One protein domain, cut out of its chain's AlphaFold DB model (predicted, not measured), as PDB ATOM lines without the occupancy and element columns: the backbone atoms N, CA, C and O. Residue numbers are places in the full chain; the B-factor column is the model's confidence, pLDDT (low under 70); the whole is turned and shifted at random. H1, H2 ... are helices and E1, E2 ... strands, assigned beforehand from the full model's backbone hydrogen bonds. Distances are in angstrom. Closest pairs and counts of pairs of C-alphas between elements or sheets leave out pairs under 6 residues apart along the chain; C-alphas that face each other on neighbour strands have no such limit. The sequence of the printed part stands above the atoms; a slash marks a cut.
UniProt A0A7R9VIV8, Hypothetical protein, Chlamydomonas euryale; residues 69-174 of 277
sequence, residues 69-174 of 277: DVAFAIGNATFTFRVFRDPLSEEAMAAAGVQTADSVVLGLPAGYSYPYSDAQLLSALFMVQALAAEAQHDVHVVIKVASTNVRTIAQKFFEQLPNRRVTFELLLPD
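AT A GLANCE: This is residues 69 to 174 of the 277 residues of the protein "Hypothetical protein" of Chlamydomonas euryale (UniProt A0A7R9VIV8). A small sheet of three parallel strands, in the order E3, E4, E5, has the long helix H2 over one face, with H3 by its E5 edge. The hairpin E1 and E2 lies off beyond E3, its residues 73 to 78 sticking out, and the short helix H1 lies between it and H2. The printed part has 106 residues, with three named helices and five named strands in the order E1 E2 H1 E3 H2 E4 H3 E5; the class is mixed. It is compact, with a radius of gyration of the C-alphas of 14.3 A and spans of 39 by 35 by 26 A.

HOW THE PARTS SIT: E1, residues 69 to 74, and E2, residues 77 to 82, form an antiparallel hairpin; N 72 and O 79 are 3.0 A apart, within hydrogen-bond range. The parallel sheet has E3, residues 103 to 106, E4, residues 139 to 144, and E5, residues 166 to 171; N 104 and O 140, and N 141 and O 167, are each 2.8 A apart. E1 and E2 are apart from these three strands. H2, residues 116 to 134, is on this sheet at a height of 9.2 A, over E4 and along the strands, at 4 degrees to E4 on the local plane. With H3, residues 148 to 158, it makes two layers, helices on one face of a sheet. E3, H2, E4 and E4, H3, E5 are strand-helix-strand units, parallel neighbour strands with a helix between, with right-handed crossovers. H2 and H3 only just touch, with 3 pairs of C-alphas within 8 A, the closest Asp 118 and Val 150 at 7.0 A. H1, residues 90 to 95, only just touches H2, also with 3 pairs, the closest Glu 90 and Met 127 at 6.9 A. Every O i to N i+4 pair is within range in H1 and H3, and 14 of 15 in H2.

IN THESE COORDINATES: E1 begins at C-alpha 69 (80.373, 116.534, 107.169). H2 is 28.6 A long, H3 15.5 A, E4 16.7 A. E5 ends at C-alpha 171 (102.949, 130.762, 119.149).

THE WHOLE: The C-alphas farthest apart, Gly 75 and Gln 160, are 41.9 A apart. The printed part has no cut and no long link, and no printed residue is under 70 in pLDDT.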
ATOM      1  N   ASP A  69      79.112 116.587 107.906       83.75
ATOM      2  CA  ASP A  69      80.373 116.534 107.169       83.75
ATOM      3  C   ASP A  69      80.173 117.243 105.828       83.75
ATOM      4  O   ASP A  69      79.173 117.018 105.142       83.75
ATOM      5  N   VAL A  70      81.106 118.120 105.464       90.25
ATOM      6  CA  VAL A  70      81.123 118.823 104.175       90.25
ATOM      7  C   VAL A  70      82.526 118.712 103.598       90.25
ATOM      8  O   VAL A  70      83.477 119.207 104.199       90.25
ATOM      9  N   ALA A  71      82.653 118.072 102.437       91.12
ATOM     10  CA  ALA A  71      83.905 117.988 101.696       91.12
ATOM     11  C   ALA A  71      83.837 118.860 100.435       91.12
ATOM     12  O   ALA A  71      82.815 118.882  99.749       91.12
ATOM     13  N   PHE A  72      84.917 119.578 100.141       93.25
ATOM     14  CA  PHE A  72      85.072 120.407  98.943       93.25
ATOM     15  C   PHE A  72      86.554 120.507  98.562       93.25
ATOM     16  O   PHE A  72      87.423 120.203  99.375       93.25
ATOM     17  N   ALA A  73      86.854 120.930  97.336       93.69
ATOM     18  CA  ALA A  73      88.224 121.125  96.867       93.69
ATOM     19  C   ALA A  73      88.455 122.580  96.441       93.69
ATOM     20  O   ALA A  73      87.543 123.224  95.922       93.69
ATOM     21  N   ILE A  74      89.674 123.080  96.652       91.31
ATOM     22  CA  ILE A  74      90.160 124.362  96.126       91.31
ATOM     23  C   ILE A  74      91.562 124.104  95.566       91.31
ATOM     24  O   ILE A  74      92.449 123.669  96.297       91.31
ATOM     25  N   GLY A  75      91.755 124.334  94.266       91.19
ATOM     26  CA  GLY A  75      93.000 123.974  93.583       91.19
ATOM     27  C   GLY A  75      93.272 122.466  93.653       91.19
ATOM     28  O   GLY A  75      92.409 121.658  93.313       91.19
ATOM     29  N   ASN A  76      94.468 122.098  94.109       89.81
ATOM     30  CA  ASN A  76      94.887 120.718  94.383       89.81
ATOM     31  C   ASN A  76      94.535 120.236  95.810       89.81
ATOM     32  O   ASN A  76      94.703 119.054  96.108       89.81
ATOM     33  N   ALA A  77      94.041 121.113  96.689       92.75
ATOM     34  CA  ALA A  77      93.753 120.795  98.083       92.75
ATOM     35  C   ALA A  77      92.300 120.331  98.287       92.75
ATOM     36  O   ALA A  77      91.351 120.931  97.777       92.75
ATOM     37  N   THR A  78      92.120 119.273  99.085       94.00
ATOM     38  CA  THR A  78      90.802 118.772  99.509       94.00
ATOM     39  C   THR A  78      90.561 119.110 100.975       94.00
ATOM     40  O   THR A  78      91.334 118.730 101.848       94.00
ATOM     41  N   PHE A  79      89.449 119.782 101.250       94.44
ATOM     42  CA  PHE A  79      89.036 120.220 102.576       94.44
ATOM     43  C   PHE A  79      87.876 119.358 103.063       94.44
ATOM     44  O   PHE A  79      86.918 119.115 102.329       94.44
ATOM     45  N   THR A  80      87.936 118.919 104.320       94.00
ATOM     46  CA  THR A  80      86.830 118.226 104.995       94.00
ATOM     47  C   THR A  80      86.487 118.966 106.279       94.00
ATOM     48  O   THR A  80      87.278 118.999 107.216       94.00
ATOM     49  N   PHE A  81      85.293 119.545 106.334       93.25
ATOM     50  CA  PHE A  81      84.766 120.225 107.509       93.25
ATOM     51  C   PHE A  81      83.810 119.305 108.267       93.25
ATOM     52  O   PHE A  81      82.846 118.809 107.682       93.25
ATOM     53  N   ARG A  82      84.058 119.099 109.566       92.69
ATOM     54  CA  ARG A  82      83.249 118.237 110.444       92.69
ATOM     55  C   ARG A  82      82.798 119.006 111.680       92.69
ATOM     56  O   ARG A  82      83.611 119.654 112.336       92.69
ATOM     57  N   VAL A  83      81.509 118.937 112.012       91.31
ATOM     58  CA  VAL A  83      80.936 119.702 113.137       91.31
ATOM     59  C   VAL A  83      80.708 118.826 114.365       91.31
ATOM     60  O   VAL A  83      79.772 118.022 114.405       91.31
ATOM     61  N   PHE A  84      81.504 119.090 115.402       90.25
ATOM     62  CA  PHE A  84      81.365 118.525 116.744       90.25
ATOM     63  C   PHE A  84      80.823 119.558 117.733       90.25
ATOM     64  O   PHE A  84      80.919 120.766 117.519       90.25
ATOM     65  N   ARG A  85      80.244 119.081 118.840       88.81
ATOM     66  CA  ARG A  85      79.834 119.945 119.958       88.81
ATOM     67  C   ARG A  85      81.037 120.528 120.701       88.81
ATOM     68  O   ARG A  85      80.980 121.672 121.137       88.81
ATOM     69  N   ASP A  86      82.077 119.720 120.847       90.44
ATOM     70  CA  ASP A  86      83.373 120.098 121.393       90.44
ATOM     71  C   ASP A  86      84.447 119.689 120.368       90.44
ATOM     72  O   ASP A  86      84.682 118.488 120.195       90.44
ATOM     73  N   PRO A  87      85.060 120.647 119.646       91.25
ATOM     74  CA  PRO A  87      86.077 120.350 118.642       91.25
ATOM     75  C   PRO A  87      87.400 119.871 119.257       91.25
ATOM     76  O   PRO A  87      88.244 119.363 118.527       91.25
ATOM     77  N   LEU A  88      87.584 120.011 120.577       93.31
ATOM     78  CA  LEU A  88      88.763 119.535 121.305       93.31
ATOM     79  C   LEU A  88      88.512 118.203 122.035       93.31
ATOM     80  O   LEU A  88      89.323 117.788 122.862       93.31
ATOM     81  N   SER A  89      87.400 117.527 121.735       93.50
ATOM     82  CA  SER A  89      87.114 116.186 122.247       93.50
ATOM     83  C   SER A  89      87.882 115.095 121.491       93.50
ATOM     84  O   SER A  89      88.192 115.231 120.308       93.50
ATOM     85  N   GLU A  90      88.129 113.971 122.165       94.12
ATOM     86  CA  GLU A  90      88.837 112.807 121.609       94.12
ATOM     87  C   GLU A  90      88.143 112.268 120.348       94.12
ATOM     88  O   GLU A  90      88.797 111.987 119.347       94.12
ATOM     89  N   GLU A  91      86.805 112.220 120.363       93.88
ATOM     90  CA  GLU A  91      85.969 111.836 119.217       93.88
ATOM     91  C   GLU A  91      86.171 112.787 118.023       93.88
ATOM     92  O   GLU A  91      86.308 112.324 116.889       93.88
ATOM     93  N   ALA A  92      86.261 114.099 118.269       94.06
ATOM     94  CA  ALA A  92      86.506 115.095 117.229       94.06
ATOM     95  C   ALA A  92      87.918 114.983 116.631       94.06
ATOM     96  O   ALA A  92      88.067 115.013 115.411       94.06
ATOM     97  N   MET A  93      88.946 114.806 117.468       94.56
ATOM     98  CA  MET A  93      90.340 114.669 117.024       94.56
ATOM     99  C   MET A  93      90.602 113.361 116.273       94.56
ATOM    100  O   MET A  93      91.257 113.367 115.229       94.56
ATOM    101  N   ALA A  94      90.067 112.241 116.767       93.88
ATOM    102  CA  ALA A  94      90.159 110.957 116.083       93.88
ATOM    103  C   ALA A  94      89.444 111.015 114.722       93.88
ATOM    104  O   ALA A  94      90.002 110.600 113.707       93.88
ATOM    105  N   ALA A  95      88.249 111.616 114.664       93.38
ATOM    106  CA  ALA A  95      87.539 111.831 113.406       93.38
ATOM    107  C   ALA A  95      88.285 112.777 112.448       93.38
ATOM    108  O   ALA A  95      88.248 112.558 111.238       93.38
ATOM    109  N   ALA A  96      88.978 113.797 112.963       93.69
ATOM    110  CA  ALA A  96      89.815 114.699 112.174       93.69
ATOM    111  C   ALA A  96      91.086 114.034 111.603       93.69
ATOM    112  O   ALA A  96      91.764 114.653 110.789       93.69
ATOM    113  N   GLY A  97      91.403 112.789 111.982       94.44
ATOM    114  CA  GLY A  97      92.548 112.054 111.439       94.44
ATOM    115  C   GLY A  97      93.893 112.440 112.057       94.44
ATOM    116  O   GLY A  97      94.927 112.250 111.426       94.44
ATOM    117  N   VAL A  98      93.904 112.948 113.296       94.56
ATOM    118  CA  VAL A  98      95.128 113.374 114.014       94.56
ATOM    119  C   VAL A  98      96.230 112.299 114.040       94.56
ATOM    120  O   VAL A  98      97.408 112.633 114.021       94.56
ATOM    121  N   GLN A  99      95.866 111.012 114.047       93.75
ATOM    122  CA  GLN A  99      96.813 109.884 114.057       93.75
ATOM    123  C   GLN A  99      97.574 109.682 112.733       93.75
ATOM    124  O   GLN A  99      98.553 108.941 112.708       93.75
ATOM    125  N   THR A 100      97.108 110.294 111.643       94.94
ATOM    126  CA  THR A 100      97.658 110.163 110.281       94.94
ATOM    127  C   THR A 100      98.016 111.518 109.669       94.94
ATOM    128  O   THR A 100      98.152 111.620 108.455       94.94
ATOM    129  N   ALA A 101      98.070 112.576 110.481       95.88
ATOM    130  CA  ALA A 101      98.340 113.936 110.032       95.88
ATOM    131  C   ALA A 101      99.791 114.315 110.347       95.88
ATOM    132  O   ALA A 101     100.206 114.236 111.502       95.88
ATOM    133  N   ASP A 102     100.548 114.782 109.353       95.12
ATOM    134  CA  ASP A 102     101.919 115.274 109.563       95.12
ATOM    135  C   ASP A 102     101.944 116.473 110.525       95.12
ATOM    136  O   ASP A 102     102.853 116.627 111.346       95.12
ATOM    137  N   SER A 103     100.904 117.313 110.455       96.31
ATOM    138  CA  SER A 103     100.725 118.453 111.345       96.31
ATOM    139  C   SER A 103      99.272 118.696 111.760       96.31
ATOM    140  O   SER A 103      98.325 118.329 111.064       96.31
ATOM    141  N   VAL A 104      99.099 119.330 112.921       96.62
ATOM    142  CA  VAL A 104      97.804 119.693 113.509       96.62
ATOM    143  C   VAL A 104      97.871 121.131 114.015       96.62
ATOM    144  O   VAL A 104      98.695 121.462 114.865       96.62
ATOM    145  N   VAL A 105      96.969 121.990 113.540       96.44
ATOM    146  CA  VAL A 105      96.828 123.365 114.046       96.44
ATOM    147  C   VAL A 105      95.676 123.410 115.047       96.44
ATOM    148  O   VAL A 105      94.520 123.200 114.680       96.44
ATOM    149  N   LEU A 106      95.974 123.690 116.319       95.19
ATOM    150  CA  LEU A 106      94.963 123.805 117.373       95.19
ATOM    151  C   LEU A 106      94.583 125.272 117.602       95.19
ATOM    152  O   LEU A 106      95.354 126.069 118.144       95.19
ATOM    153  N   GLY A 107      93.353 125.608 117.214       90.44
ATOM    154  CA  GLY A 107      92.688 126.868 117.536       90.44
ATOM    155  C   GLY A 107      91.518 126.661 118.498       90.44
ATOM    156  O   GLY A 107      90.964 125.567 118.599       90.44
ATOM    157  N   LEU A 108      91.115 127.730 119.188       85.12
ATOM    158  CA  LEU A 108      89.892 127.751 119.992       85.12
ATOM    159  C   LEU A 108      88.769 128.526 119.297       85.12
ATOM    160  O   LEU A 108      89.045 129.524 118.626       85.12
ATOM    161  N   PRO A 109      87.497 128.137 119.514       75.56
ATOM    162  CA  PRO A 109      86.355 128.976 119.175       75.56
ATOM    163  C   PRO A 109      86.431 130.345 119.864       75.56
ATOM    164  O   PRO A 109      86.930 130.473 120.986       75.56
ATOM    165  N   ALA A 110      85.879 131.370 119.217       74.88
ATOM    166  CA  ALA A 110      85.732 132.686 119.825       74.88
ATOM    167  C   ALA A 110      84.860 132.624 121.098       74.88
ATOM    168  O   ALA A 110      83.893 131.866 121.164       74.88
ATOM    169  N   GLY A 111      85.186 133.458 122.091       77.88
ATOM    170  CA  GLY A 111      84.425 133.590 123.342       77.88
ATOM    171  C   GLY A 111      85.101 133.007 124.589       77.88
ATOM    172  O   GLY A 111      84.670 133.317 125.697       77.88
ATOM    173  N   TYR A 112      86.183 132.237 124.444       81.50
ATOM    174  CA  TYR A 112      87.022 131.838 125.579       81.50
ATOM    175  C   TYR A 112      88.064 132.910 125.906       81.50
ATOM    176  O   TYR A 112      88.790 133.372 125.027       81.50
ATOM    177  N   SER A 113      88.158 133.286 127.182       85.88
ATOM    178  CA  SER A 113      89.187 134.189 127.696       85.88
ATOM    179  C   SER A 113      90.344 133.429 128.351       85.88
ATOM    180  O   SER A 113      90.198 132.309 128.853       85.88
ATOM    181  N   TYR A 114      91.506 134.080 128.404       84.44
ATOM    182  CA  TYR A 114      92.598 133.678 129.285       84.44
ATOM    183  C   TYR A 114      92.132 133.730 130.761       84.44
ATOM    184  O   TYR A 114      91.425 134.673 131.128       84.44
ATOM    185  N   PRO A 115      92.505 132.767 131.632       87.38
ATOM    186  CA  PRO A 115      93.428 131.646 131.410       87.38
ATOM    187  C   PRO A 115      92.784 130.356 130.885       87.38
ATOM    188  O   PRO A 115      93.487 129.377 130.644       87.38
ATOM    189  N   TYR A 116      91.458 130.323 130.738       90.44
ATOM    190  CA  TYR A 116      90.728 129.101 130.401       90.44
ATOM    191  C   TYR A 116      91.047 128.603 128.984       90.44
ATOM    192  O   TYR A 116      91.176 127.396 128.778       90.44
ATOM    193  N   SER A 117      91.257 129.527 128.039       91.06
ATOM    194  CA  SER A 117      91.681 129.224 126.668       91.06
ATOM    195  C   SER A 117      92.950 128.362 126.622       91.06
ATOM    196  O   SER A 117      92.968 127.260 126.076       91.06
ATOM    197  N   ASP A 118      94.012 128.841 127.259       93.38
ATOM    198  CA  ASP A 118      95.326 128.211 127.200       93.38
ATOM    199  C   ASP A 118      95.317 126.846 127.912       93.38
ATOM    200  O   ASP A 118      95.978 125.907 127.469       93.38
ATOM    201  N   ALA A 119      94.517 126.701 128.976       92.50
ATOM    202  CA  ALA A 119      94.331 125.431 129.674       92.50
ATOM    203  C   ALA A 119      93.601 124.379 128.817       92.50
ATOM    204  O   ALA A 119      93.983 123.205 128.833       92.50
ATOM    205  N   GLN A 120      92.578 124.774 128.047       93.44
ATOM    206  CA  GLN A 120      91.918 123.870 127.098       93.44
ATOM    207  C   GLN A 120      92.857 123.442 125.965       93.44
ATOM    208  O   GLN A 120      92.927 122.255 125.658       93.44
ATOM    209  N   LEU A 121      93.622 124.373 125.388       94.50
ATOM    210  CA  LEU A 121      94.577 124.063 124.318       94.50
ATOM    211  C   LEU A 121      95.732 123.173 124.793       94.50
ATOM    212  O   LEU A 121      96.131 122.256 124.079       94.50
ATOM    213  N   LEU A 122      96.225 123.372 126.018       94.25
ATOM    214  CA  LEU A 122      97.215 122.475 126.613       94.25
ATOM    215  C   LEU A 122      96.632 121.074 126.874       94.25
ATOM    216  O   LEU A 122      97.307 120.072 126.649       94.25
ATOM    217  N   SER A 123      95.364 120.986 127.289       94.25
ATOM    218  CA  SER A 123      94.666 119.701 127.450       94.25
ATOM    219  C   SER A 123      94.498 118.983 126.103       94.25
ATOM    220  O   SER A 123      94.725 117.777 126.011       94.25
ATOM    221  N   ALA A 124      94.173 119.735 125.048       95.69
ATOM    222  CA  ALA A 124      94.093 119.243 123.679       95.69
ATOM    223  C   ALA A 124      95.450 118.740 123.155       95.69
ATOM    224  O   ALA A 124      95.511 117.669 122.560       95.69
ATOM    225  N   LEU A 125      96.553 119.441 123.442       95.88
ATOM    226  CA  LEU A 125      97.909 119.004 123.089       95.88
ATOM    227  C   LEU A 125      98.266 117.640 123.711       95.88
ATOM    228  O   LEU A 125      98.812 116.771 123.030       95.88
ATOM    229  N   PHE A 126      97.925 117.412 124.984       94.38
ATOM    230  CA  PHE A 126      98.113 116.098 125.614       94.38
ATOM    231  C   PHE A 126      97.222 115.012 124.995       94.38
ATOM    232  O   PHE A 126      97.655 113.866 124.882       94.38
ATOM    233  N   MET A 127      96.009 115.358 124.556       95.12
ATOM    234  CA  MET A 127      95.111 114.437 123.855       95.12
ATOM    235  C   MET A 127      95.645 114.055 122.467       95.12
ATOM    236  O   MET A 127      95.630 112.878 122.115       95.12
ATOM    237  N   VAL A 128      96.222 115.008 121.726       95.88
ATOM    238  CA  VAL A 128      96.944 114.728 120.473       95.88
ATOM    239  C   VAL A 128      98.133 113.795 120.726       95.88
ATOM    240  O   VAL A 128      98.291 112.823 119.999       95.88
ATOM    241  N   GLN A 129      98.919 113.997 121.791       94.69
ATOM    242  CA  GLN A 129     100.007 113.075 122.165       94.69
ATOM    243  C   GLN A 129      99.508 111.685 122.601       94.69
ATOM    244  O   GLN A 129     100.212 110.700 122.384       94.69
ATOM    245  N   ALA A 130      98.312 111.570 123.181       93.75
ATOM    246  CA  ALA A 130      97.711 110.270 123.475       93.75
ATOM    247  C   ALA A 130      97.298 109.536 122.187       93.75
ATOM    248  O   ALA A 130      97.660 108.377 122.009       93.75
ATOM    249  N   LEU A 131      96.621 110.221 121.258       94.19
ATOM    250  CA  LEU A 131      96.207 109.652 119.969       94.19
ATOM    251  C   LEU A 131      97.408 109.311 119.070       94.19
ATOM    252  O   LEU A 131      97.452 108.234 118.477       94.19
ATOM    253  N   ALA A 132      98.412 110.191 119.012       93.44
ATOM    254  CA  ALA A 132      99.640 110.000 118.241       93.44
ATOM    255  C   ALA A 132     100.568 108.915 118.815       93.44
ATOM    256  O   ALA A 132     101.514 108.511 118.146       93.44
ATOM    257  N   ALA A 133     100.314 108.392 120.023       89.88
ATOM    258  CA  ALA A 133     101.059 107.244 120.548       89.88
ATOM    259  C   ALA A 133     100.875 105.974 119.687       89.88
ATOM    260  O   ALA A 133     101.746 105.104 119.690       89.88
ATOM    261  N   GLU A 134      99.769 105.890 118.942       87.25
ATOM    262  CA  GLU A 134      99.450 104.806 118.002       87.25
ATOM    263  C   GLU A 134      99.910 105.100 116.557       87.25
ATOM    264  O   GLU A 134      99.824 104.224 115.694       87.25
ATOM    265  N   ALA A 135     100.408 106.311 116.279       87.00
ATOM    266  CA  ALA A 135     100.847 106.723 114.947       87.00
ATOM    267  C   ALA A 135     102.181 106.069 114.539       87.00
ATOM    268  O   ALA A 135     103.037 105.742 115.368       87.00
ATOM    269  N   GLN A 136     102.374 105.900 113.227       89.19
ATOM    270  CA  GLN A 136     103.621 105.364 112.657       89.19
ATOM    271  C   GLN A 136     104.719 106.428 112.502       89.19
ATOM    272  O   GLN A 136     105.900 106.085 112.433       89.19
ATOM    273  N   HIS A 137     104.334 107.702 112.477       90.00
ATOM    274  CA  HIS A 137     105.207 108.868 112.381       90.00
ATOM    275  C   HIS A 137     104.988 109.792 113.586       90.00
ATOM    276  O   HIS A 137     104.044 109.621 114.359       90.00
ATOM    277  N   ASP A 138     105.870 110.775 113.743       92.06
ATOM    278  CA  ASP A 138     105.663 111.846 114.712       92.06
ATOM    279  C   ASP A 138     104.705 112.902 114.122       92.06
ATOM    280  O   ASP A 138     104.614 113.056 112.903       92.06
ATOM    281  N   VAL A 139     103.982 113.626 114.978       94.50
ATOM    282  CA  VAL A 139     103.002 114.663 114.596       94.50
ATOM    283  C   VAL A 139     103.504 116.029 115.068       94.50
ATOM    284  O   VAL A 139     103.934 116.162 116.218       94.50
ATOM    285  N   HIS A 140     103.450 117.058 114.218       95.38
ATOM    286  CA  HIS A 140     103.792 118.430 114.614       95.38
ATOM    287  C   HIS A 140     102.552 119.263 114.970       95.38
ATOM    288  O   HIS A 140     101.650 119.424 114.156       95.38
ATOM    289  N   VAL A 141     102.493 119.829 116.176       96.12
ATOM    290  CA  VAL A 141     101.314 120.557 116.669       96.12
ATOM    291  C   VAL A 141     101.606 122.047 116.838       96.12
ATOM    292  O   VAL A 141     102.406 122.438 117.685       96.12
ATOM    293  N   VAL A 142     100.907 122.898 116.089       96.69
ATOM    294  CA  VAL A 142     101.021 124.361 116.204       96.69
ATOM    295  C   VAL A 142      99.837 124.902 116.995       96.69
ATOM    296  O   VAL A 142      98.683 124.618 116.672       96.69
ATOM    297  N   ILE A 143     100.107 125.692 118.037       95.81
ATOM    298  CA  ILE A 143      99.075 126.218 118.941       95.81
ATOM    299  C   ILE A 143      99.283 127.711 119.176       95.81
ATOM    300  O   ILE A 143     100.383 128.146 119.506       95.81
ATOM    301  N   LYS A 144      98.204 128.494 119.101       93.94
ATOM    302  CA  LYS A 144      98.179 129.874 119.604       93.94
ATOM    303  C   LYS A 144      97.913 129.878 121.114       93.94
ATOM    304  O   LYS A 144      96.837 129.466 121.530       93.94
ATOM    305  N   VAL A 145      98.828 130.418 121.917       93.38
ATOM    306  CA  VAL A 145      98.630 130.644 123.364       93.38
ATOM    307  C   VAL A 145      98.753 132.130 123.707       93.38
ATOM    308  O   VAL A 145      99.431 132.882 123.007       93.38
ATOM    309  N   ALA A 146      98.099 132.571 124.783       91.38
ATOM    310  CA  ALA A 146      98.197 133.952 125.256       91.38
ATOM    311  C   ALA A 146      99.377 134.169 126.224       91.38
ATOM    312  O   ALA A 146      99.874 135.287 126.349       91.38
ATOM    313  N   SER A 147      99.832 133.124 126.926       91.31
ATOM    314  CA  SER A 147     100.759 133.262 128.060       91.31
ATOM    315  C   SER A 147     102.090 132.524 127.901       91.31
ATOM    316  O   SER A 147     102.150 131.315 127.670       91.31
ATOM    317  N   THR A 148     103.191 133.241 128.146       90.94
ATOM    318  CA  THR A 148     104.555 132.679 128.182       90.94
ATOM    319  C   THR A 148     104.725 131.628 129.276       90.94
ATOM    320  O   THR A 148     105.457 130.657 129.087       90.94
ATOM    321  N   ASN A 149     104.006 131.768 130.395       92.44
ATOM    322  CA  ASN A 149     104.025 130.789 131.479       92.44
ATOM    323  C   ASN A 149     103.486 129.432 131.009       92.44
ATOM    324  O   ASN A 149     104.037 128.397 131.374       92.44
ATOM    325  N   VAL A 150     102.449 129.430 130.162       91.19
ATOM    326  CA  VAL A 150     101.888 128.200 129.586       91.19
ATOM    327  C   VAL A 150     102.912 127.537 128.670       91.19
ATOM    328  O   VAL A 150     103.110 126.328 128.784       91.19
ATOM    329  N   ARG A 151     103.651 128.315 127.862       91.50
ATOM    330  CA  ARG A 151     104.766 127.793 127.055       91.50
ATOM    331  C   ARG A 151     105.829 127.109 127.916       91.50
ATOM    332  O   ARG A 151     106.190 125.966 127.647       91.50
ATOM    333  N   THR A 152     106.273 127.761 128.991       91.12
ATOM    334  CA  THR A 152     107.260 127.194 129.928       91.12
ATOM    335  C   THR A 152     106.757 125.930 130.635       91.12
ATOM    336  O   THR A 152     107.533 125.002 130.853       91.12
ATOM    337  N   ILE A 153     105.474 125.882 131.009       92.06
ATOM    338  CA  ILE A 153     104.858 124.715 131.654       92.06
ATOM    339  C   ILE A 153     104.775 123.547 130.667       92.06
ATOM    340  O   ILE A 153     105.264 122.462 130.974       92.06
ATOM    341  N   ALA A 154     104.210 123.774 129.478       92.12
ATOM    342  CA  ALA A 154     104.055 122.757 128.444       92.12
ATOM    343  C   ALA A 154     105.402 122.130 128.061       92.12
ATOM    344  O   ALA A 154     105.529 120.909 128.075       92.12
ATOM    345  N   GLN A 155     106.423 122.960 127.818       90.50
ATOM    346  CA  GLN A 155     107.775 122.501 127.510       90.50
ATOM    347  C   GLN A 155     108.332 121.577 128.604       90.50
ATOM    348  O   GLN A 155     108.681 120.435 128.312       90.50
ATOM    349  N   LYS A 156     108.323 122.013 129.872       91.31
ATOM    350  CA  LYS A 156     108.840 121.208 130.994       91.31
ATOM    351  C   LYS A 156     108.102 119.884 131.190       91.31
ATOM    352  O   LYS A 156     108.728 118.903 131.578       91.31
ATOM    353  N   PHE A 157     106.790 119.845 130.948       90.69
ATOM    354  CA  PHE A 157     106.028 118.595 131.013       90.69
ATOM    355  C   PHE A 157     106.358 117.664 129.840       90.69
ATOM    356  O   PHE A 157     106.602 116.481 130.060       90.69
ATOM    357  N   PHE A 158     106.423 118.177 128.610       89.88
ATOM    358  CA  PHE A 158     106.724 117.368 127.424       89.88
ATOM    359  C   PHE A 158     108.178 116.881 127.348       89.88
ATOM    360  O   PHE A 158     108.435 115.850 126.733       89.88
ATOM    361  N   GLU A 159     109.121 117.577 127.981       87.25
ATOM    362  CA  GLU A 159     110.500 117.106 128.184       87.25
ATOM    363  C   GLU A 159     110.581 115.891 129.128       87.25
ATOM    364  O   GLU A 159     111.550 115.139 129.075       87.25
ATOM    365  N   GLN A 160     109.563 115.671 129.970       89.56
ATOM    366  CA  GLN A 160     109.496 114.563 130.932       89.56
ATOM    367  C   GLN A 160     108.670 113.365 130.434       89.56
ATOM    368  O   GLN A 160     108.648 112.326 131.098       89.56
ATOM    369  N   LEU A 161     107.978 113.481 129.294       87.62
ATOM    370  CA  LEU A 161     107.142 112.401 128.770       87.62
ATOM    371  C   LEU A 161     107.990 111.300 128.099       87.62
ATOM    372  O   LEU A 161     108.726 111.592 127.152       87.62
ATOM    373  N   PRO A 162     107.858 110.025 128.512       84.50
ATOM    374  CA  PRO A 162     108.436 108.912 127.767       84.50
ATOM    375  C   PRO A 162     107.708 108.736 126.427       84.50
ATOM    376  O   PRO A 162     106.500 108.950 126.341       84.50
ATOM    377  N   ASN A 163     108.430 108.286 125.398       83.94
ATOM    378  CA  ASN A 163     107.884 107.971 124.069       83.94
ATOM    379  C   ASN A 163     107.091 109.127 123.424       83.94
ATOM    380  O   ASN A 163     106.010 108.928 122.867       83.94
ATOM    381  N   ARG A 164     107.636 110.347 123.499       87.50
ATOM    382  CA  ARG A 164     107.072 111.521 122.825       87.50
ATOM    383  C   ARG A 164     106.956 111.269 121.315       87.50
ATOM    384  O   ARG A 164     107.962 111.029 120.656       87.50
ATOM    385  N   ARG A 165     105.729 111.372 120.800       91.06
ATOM    386  CA  ARG A 165     105.354 111.297 119.372       91.06
ATOM    387  C   ARG A 165     104.922 112.646 118.813       91.06
ATOM    388  O   ARG A 165     104.777 112.801 117.611       91.06
ATOM    389  N   VAL A 166     104.722 113.628 119.687       93.06
ATOM    390  CA  VAL A 166     104.336 114.984 119.315       93.06
ATOM    391  C   VAL A 166     105.511 115.935 119.485       93.06
ATOM    392  O   VAL A 166     106.075 116.069 120.574       93.06
ATOM    393  N   THR A 167     105.851 116.642 118.413       92.62
ATOM    394  CA  THR A 167     106.580 117.913 118.507       92.62
ATOM    395  C   THR A 167     105.563 119.045 118.465       92.62
ATOM    396  O   THR A 167     104.478 118.868 117.919       92.62
ATOM    397  N   PHE A 168     105.855 120.199 119.057       94.31
ATOM    398  CA  PHE A 168     104.889 121.292 119.078       94.31
ATOM    399  C   PHE A 168     105.569 122.655 119.143       94.31
ATOM    400  O   PHE A 168     106.654 122.777 119.708       94.31
ATOM    401  N   GLU A 169     104.894 123.671 118.610       93.81
ATOM    402  CA  GLU A 169     105.273 125.075 118.752       93.81
ATOM    403  C   GLU A 169     104.109 125.873 119.352       93.81
ATOM    404  O   GLU A 169     102.949 125.725 118.954       93.81
ATOM    405  N   LEU A 170     104.420 126.718 120.338       94.38
ATOM    406  CA  LEU A 170     103.438 127.522 121.064       94.38
ATOM    407  C   LEU A 170     103.645 128.984 120.697       94.38
ATOM    408  O   LEU A 170     104.450 129.694 121.304       94.38
ATOM    409  N   LEU A 171     102.905 129.414 119.683       93.81
ATOM    410  CA  LEU A 171     102.949 130.762 119.149       93.81
ATOM    411  C   LEU A 171     102.283 131.736 120.120       93.81
ATOM    412  O   LEU A 171     101.173 131.493 120.599       93.81
ATOM    413  N   LEU A 172     102.933 132.881 120.339       93.06
ATOM    414  CA  LEU A 172     102.372 134.038 121.036       93.06
ATOM    415  C   LEU A 172     102.226 135.194 120.034       93.06
ATOM    416  O   LEU A 172     103.152 136.001 119.902       93.06
ATOM    417  N   PRO A 173     101.101 135.295 119.297       91.06
ATOM    418  CA  PRO A 173     100.949 136.289 118.234       91.06
ATOM    419  C   PRO A 173     101.123 137.726 118.711       91.06
ATOM    420  O   PRO A 173     101.625 138.548 117.957       91.06
ATOM    421  N   ASP A 174     100.794 138.025 119.967       91.19
ATOM    422  CA  ASP A 174     100.958 139.356 120.553       91.19
ATOM    423  C   ASP A 174     102.444 139.742 120.670       91.19
ATOM    424  O   ASP A 174     102.796 140.905 120.478       91.19
TER     425      ASP A 174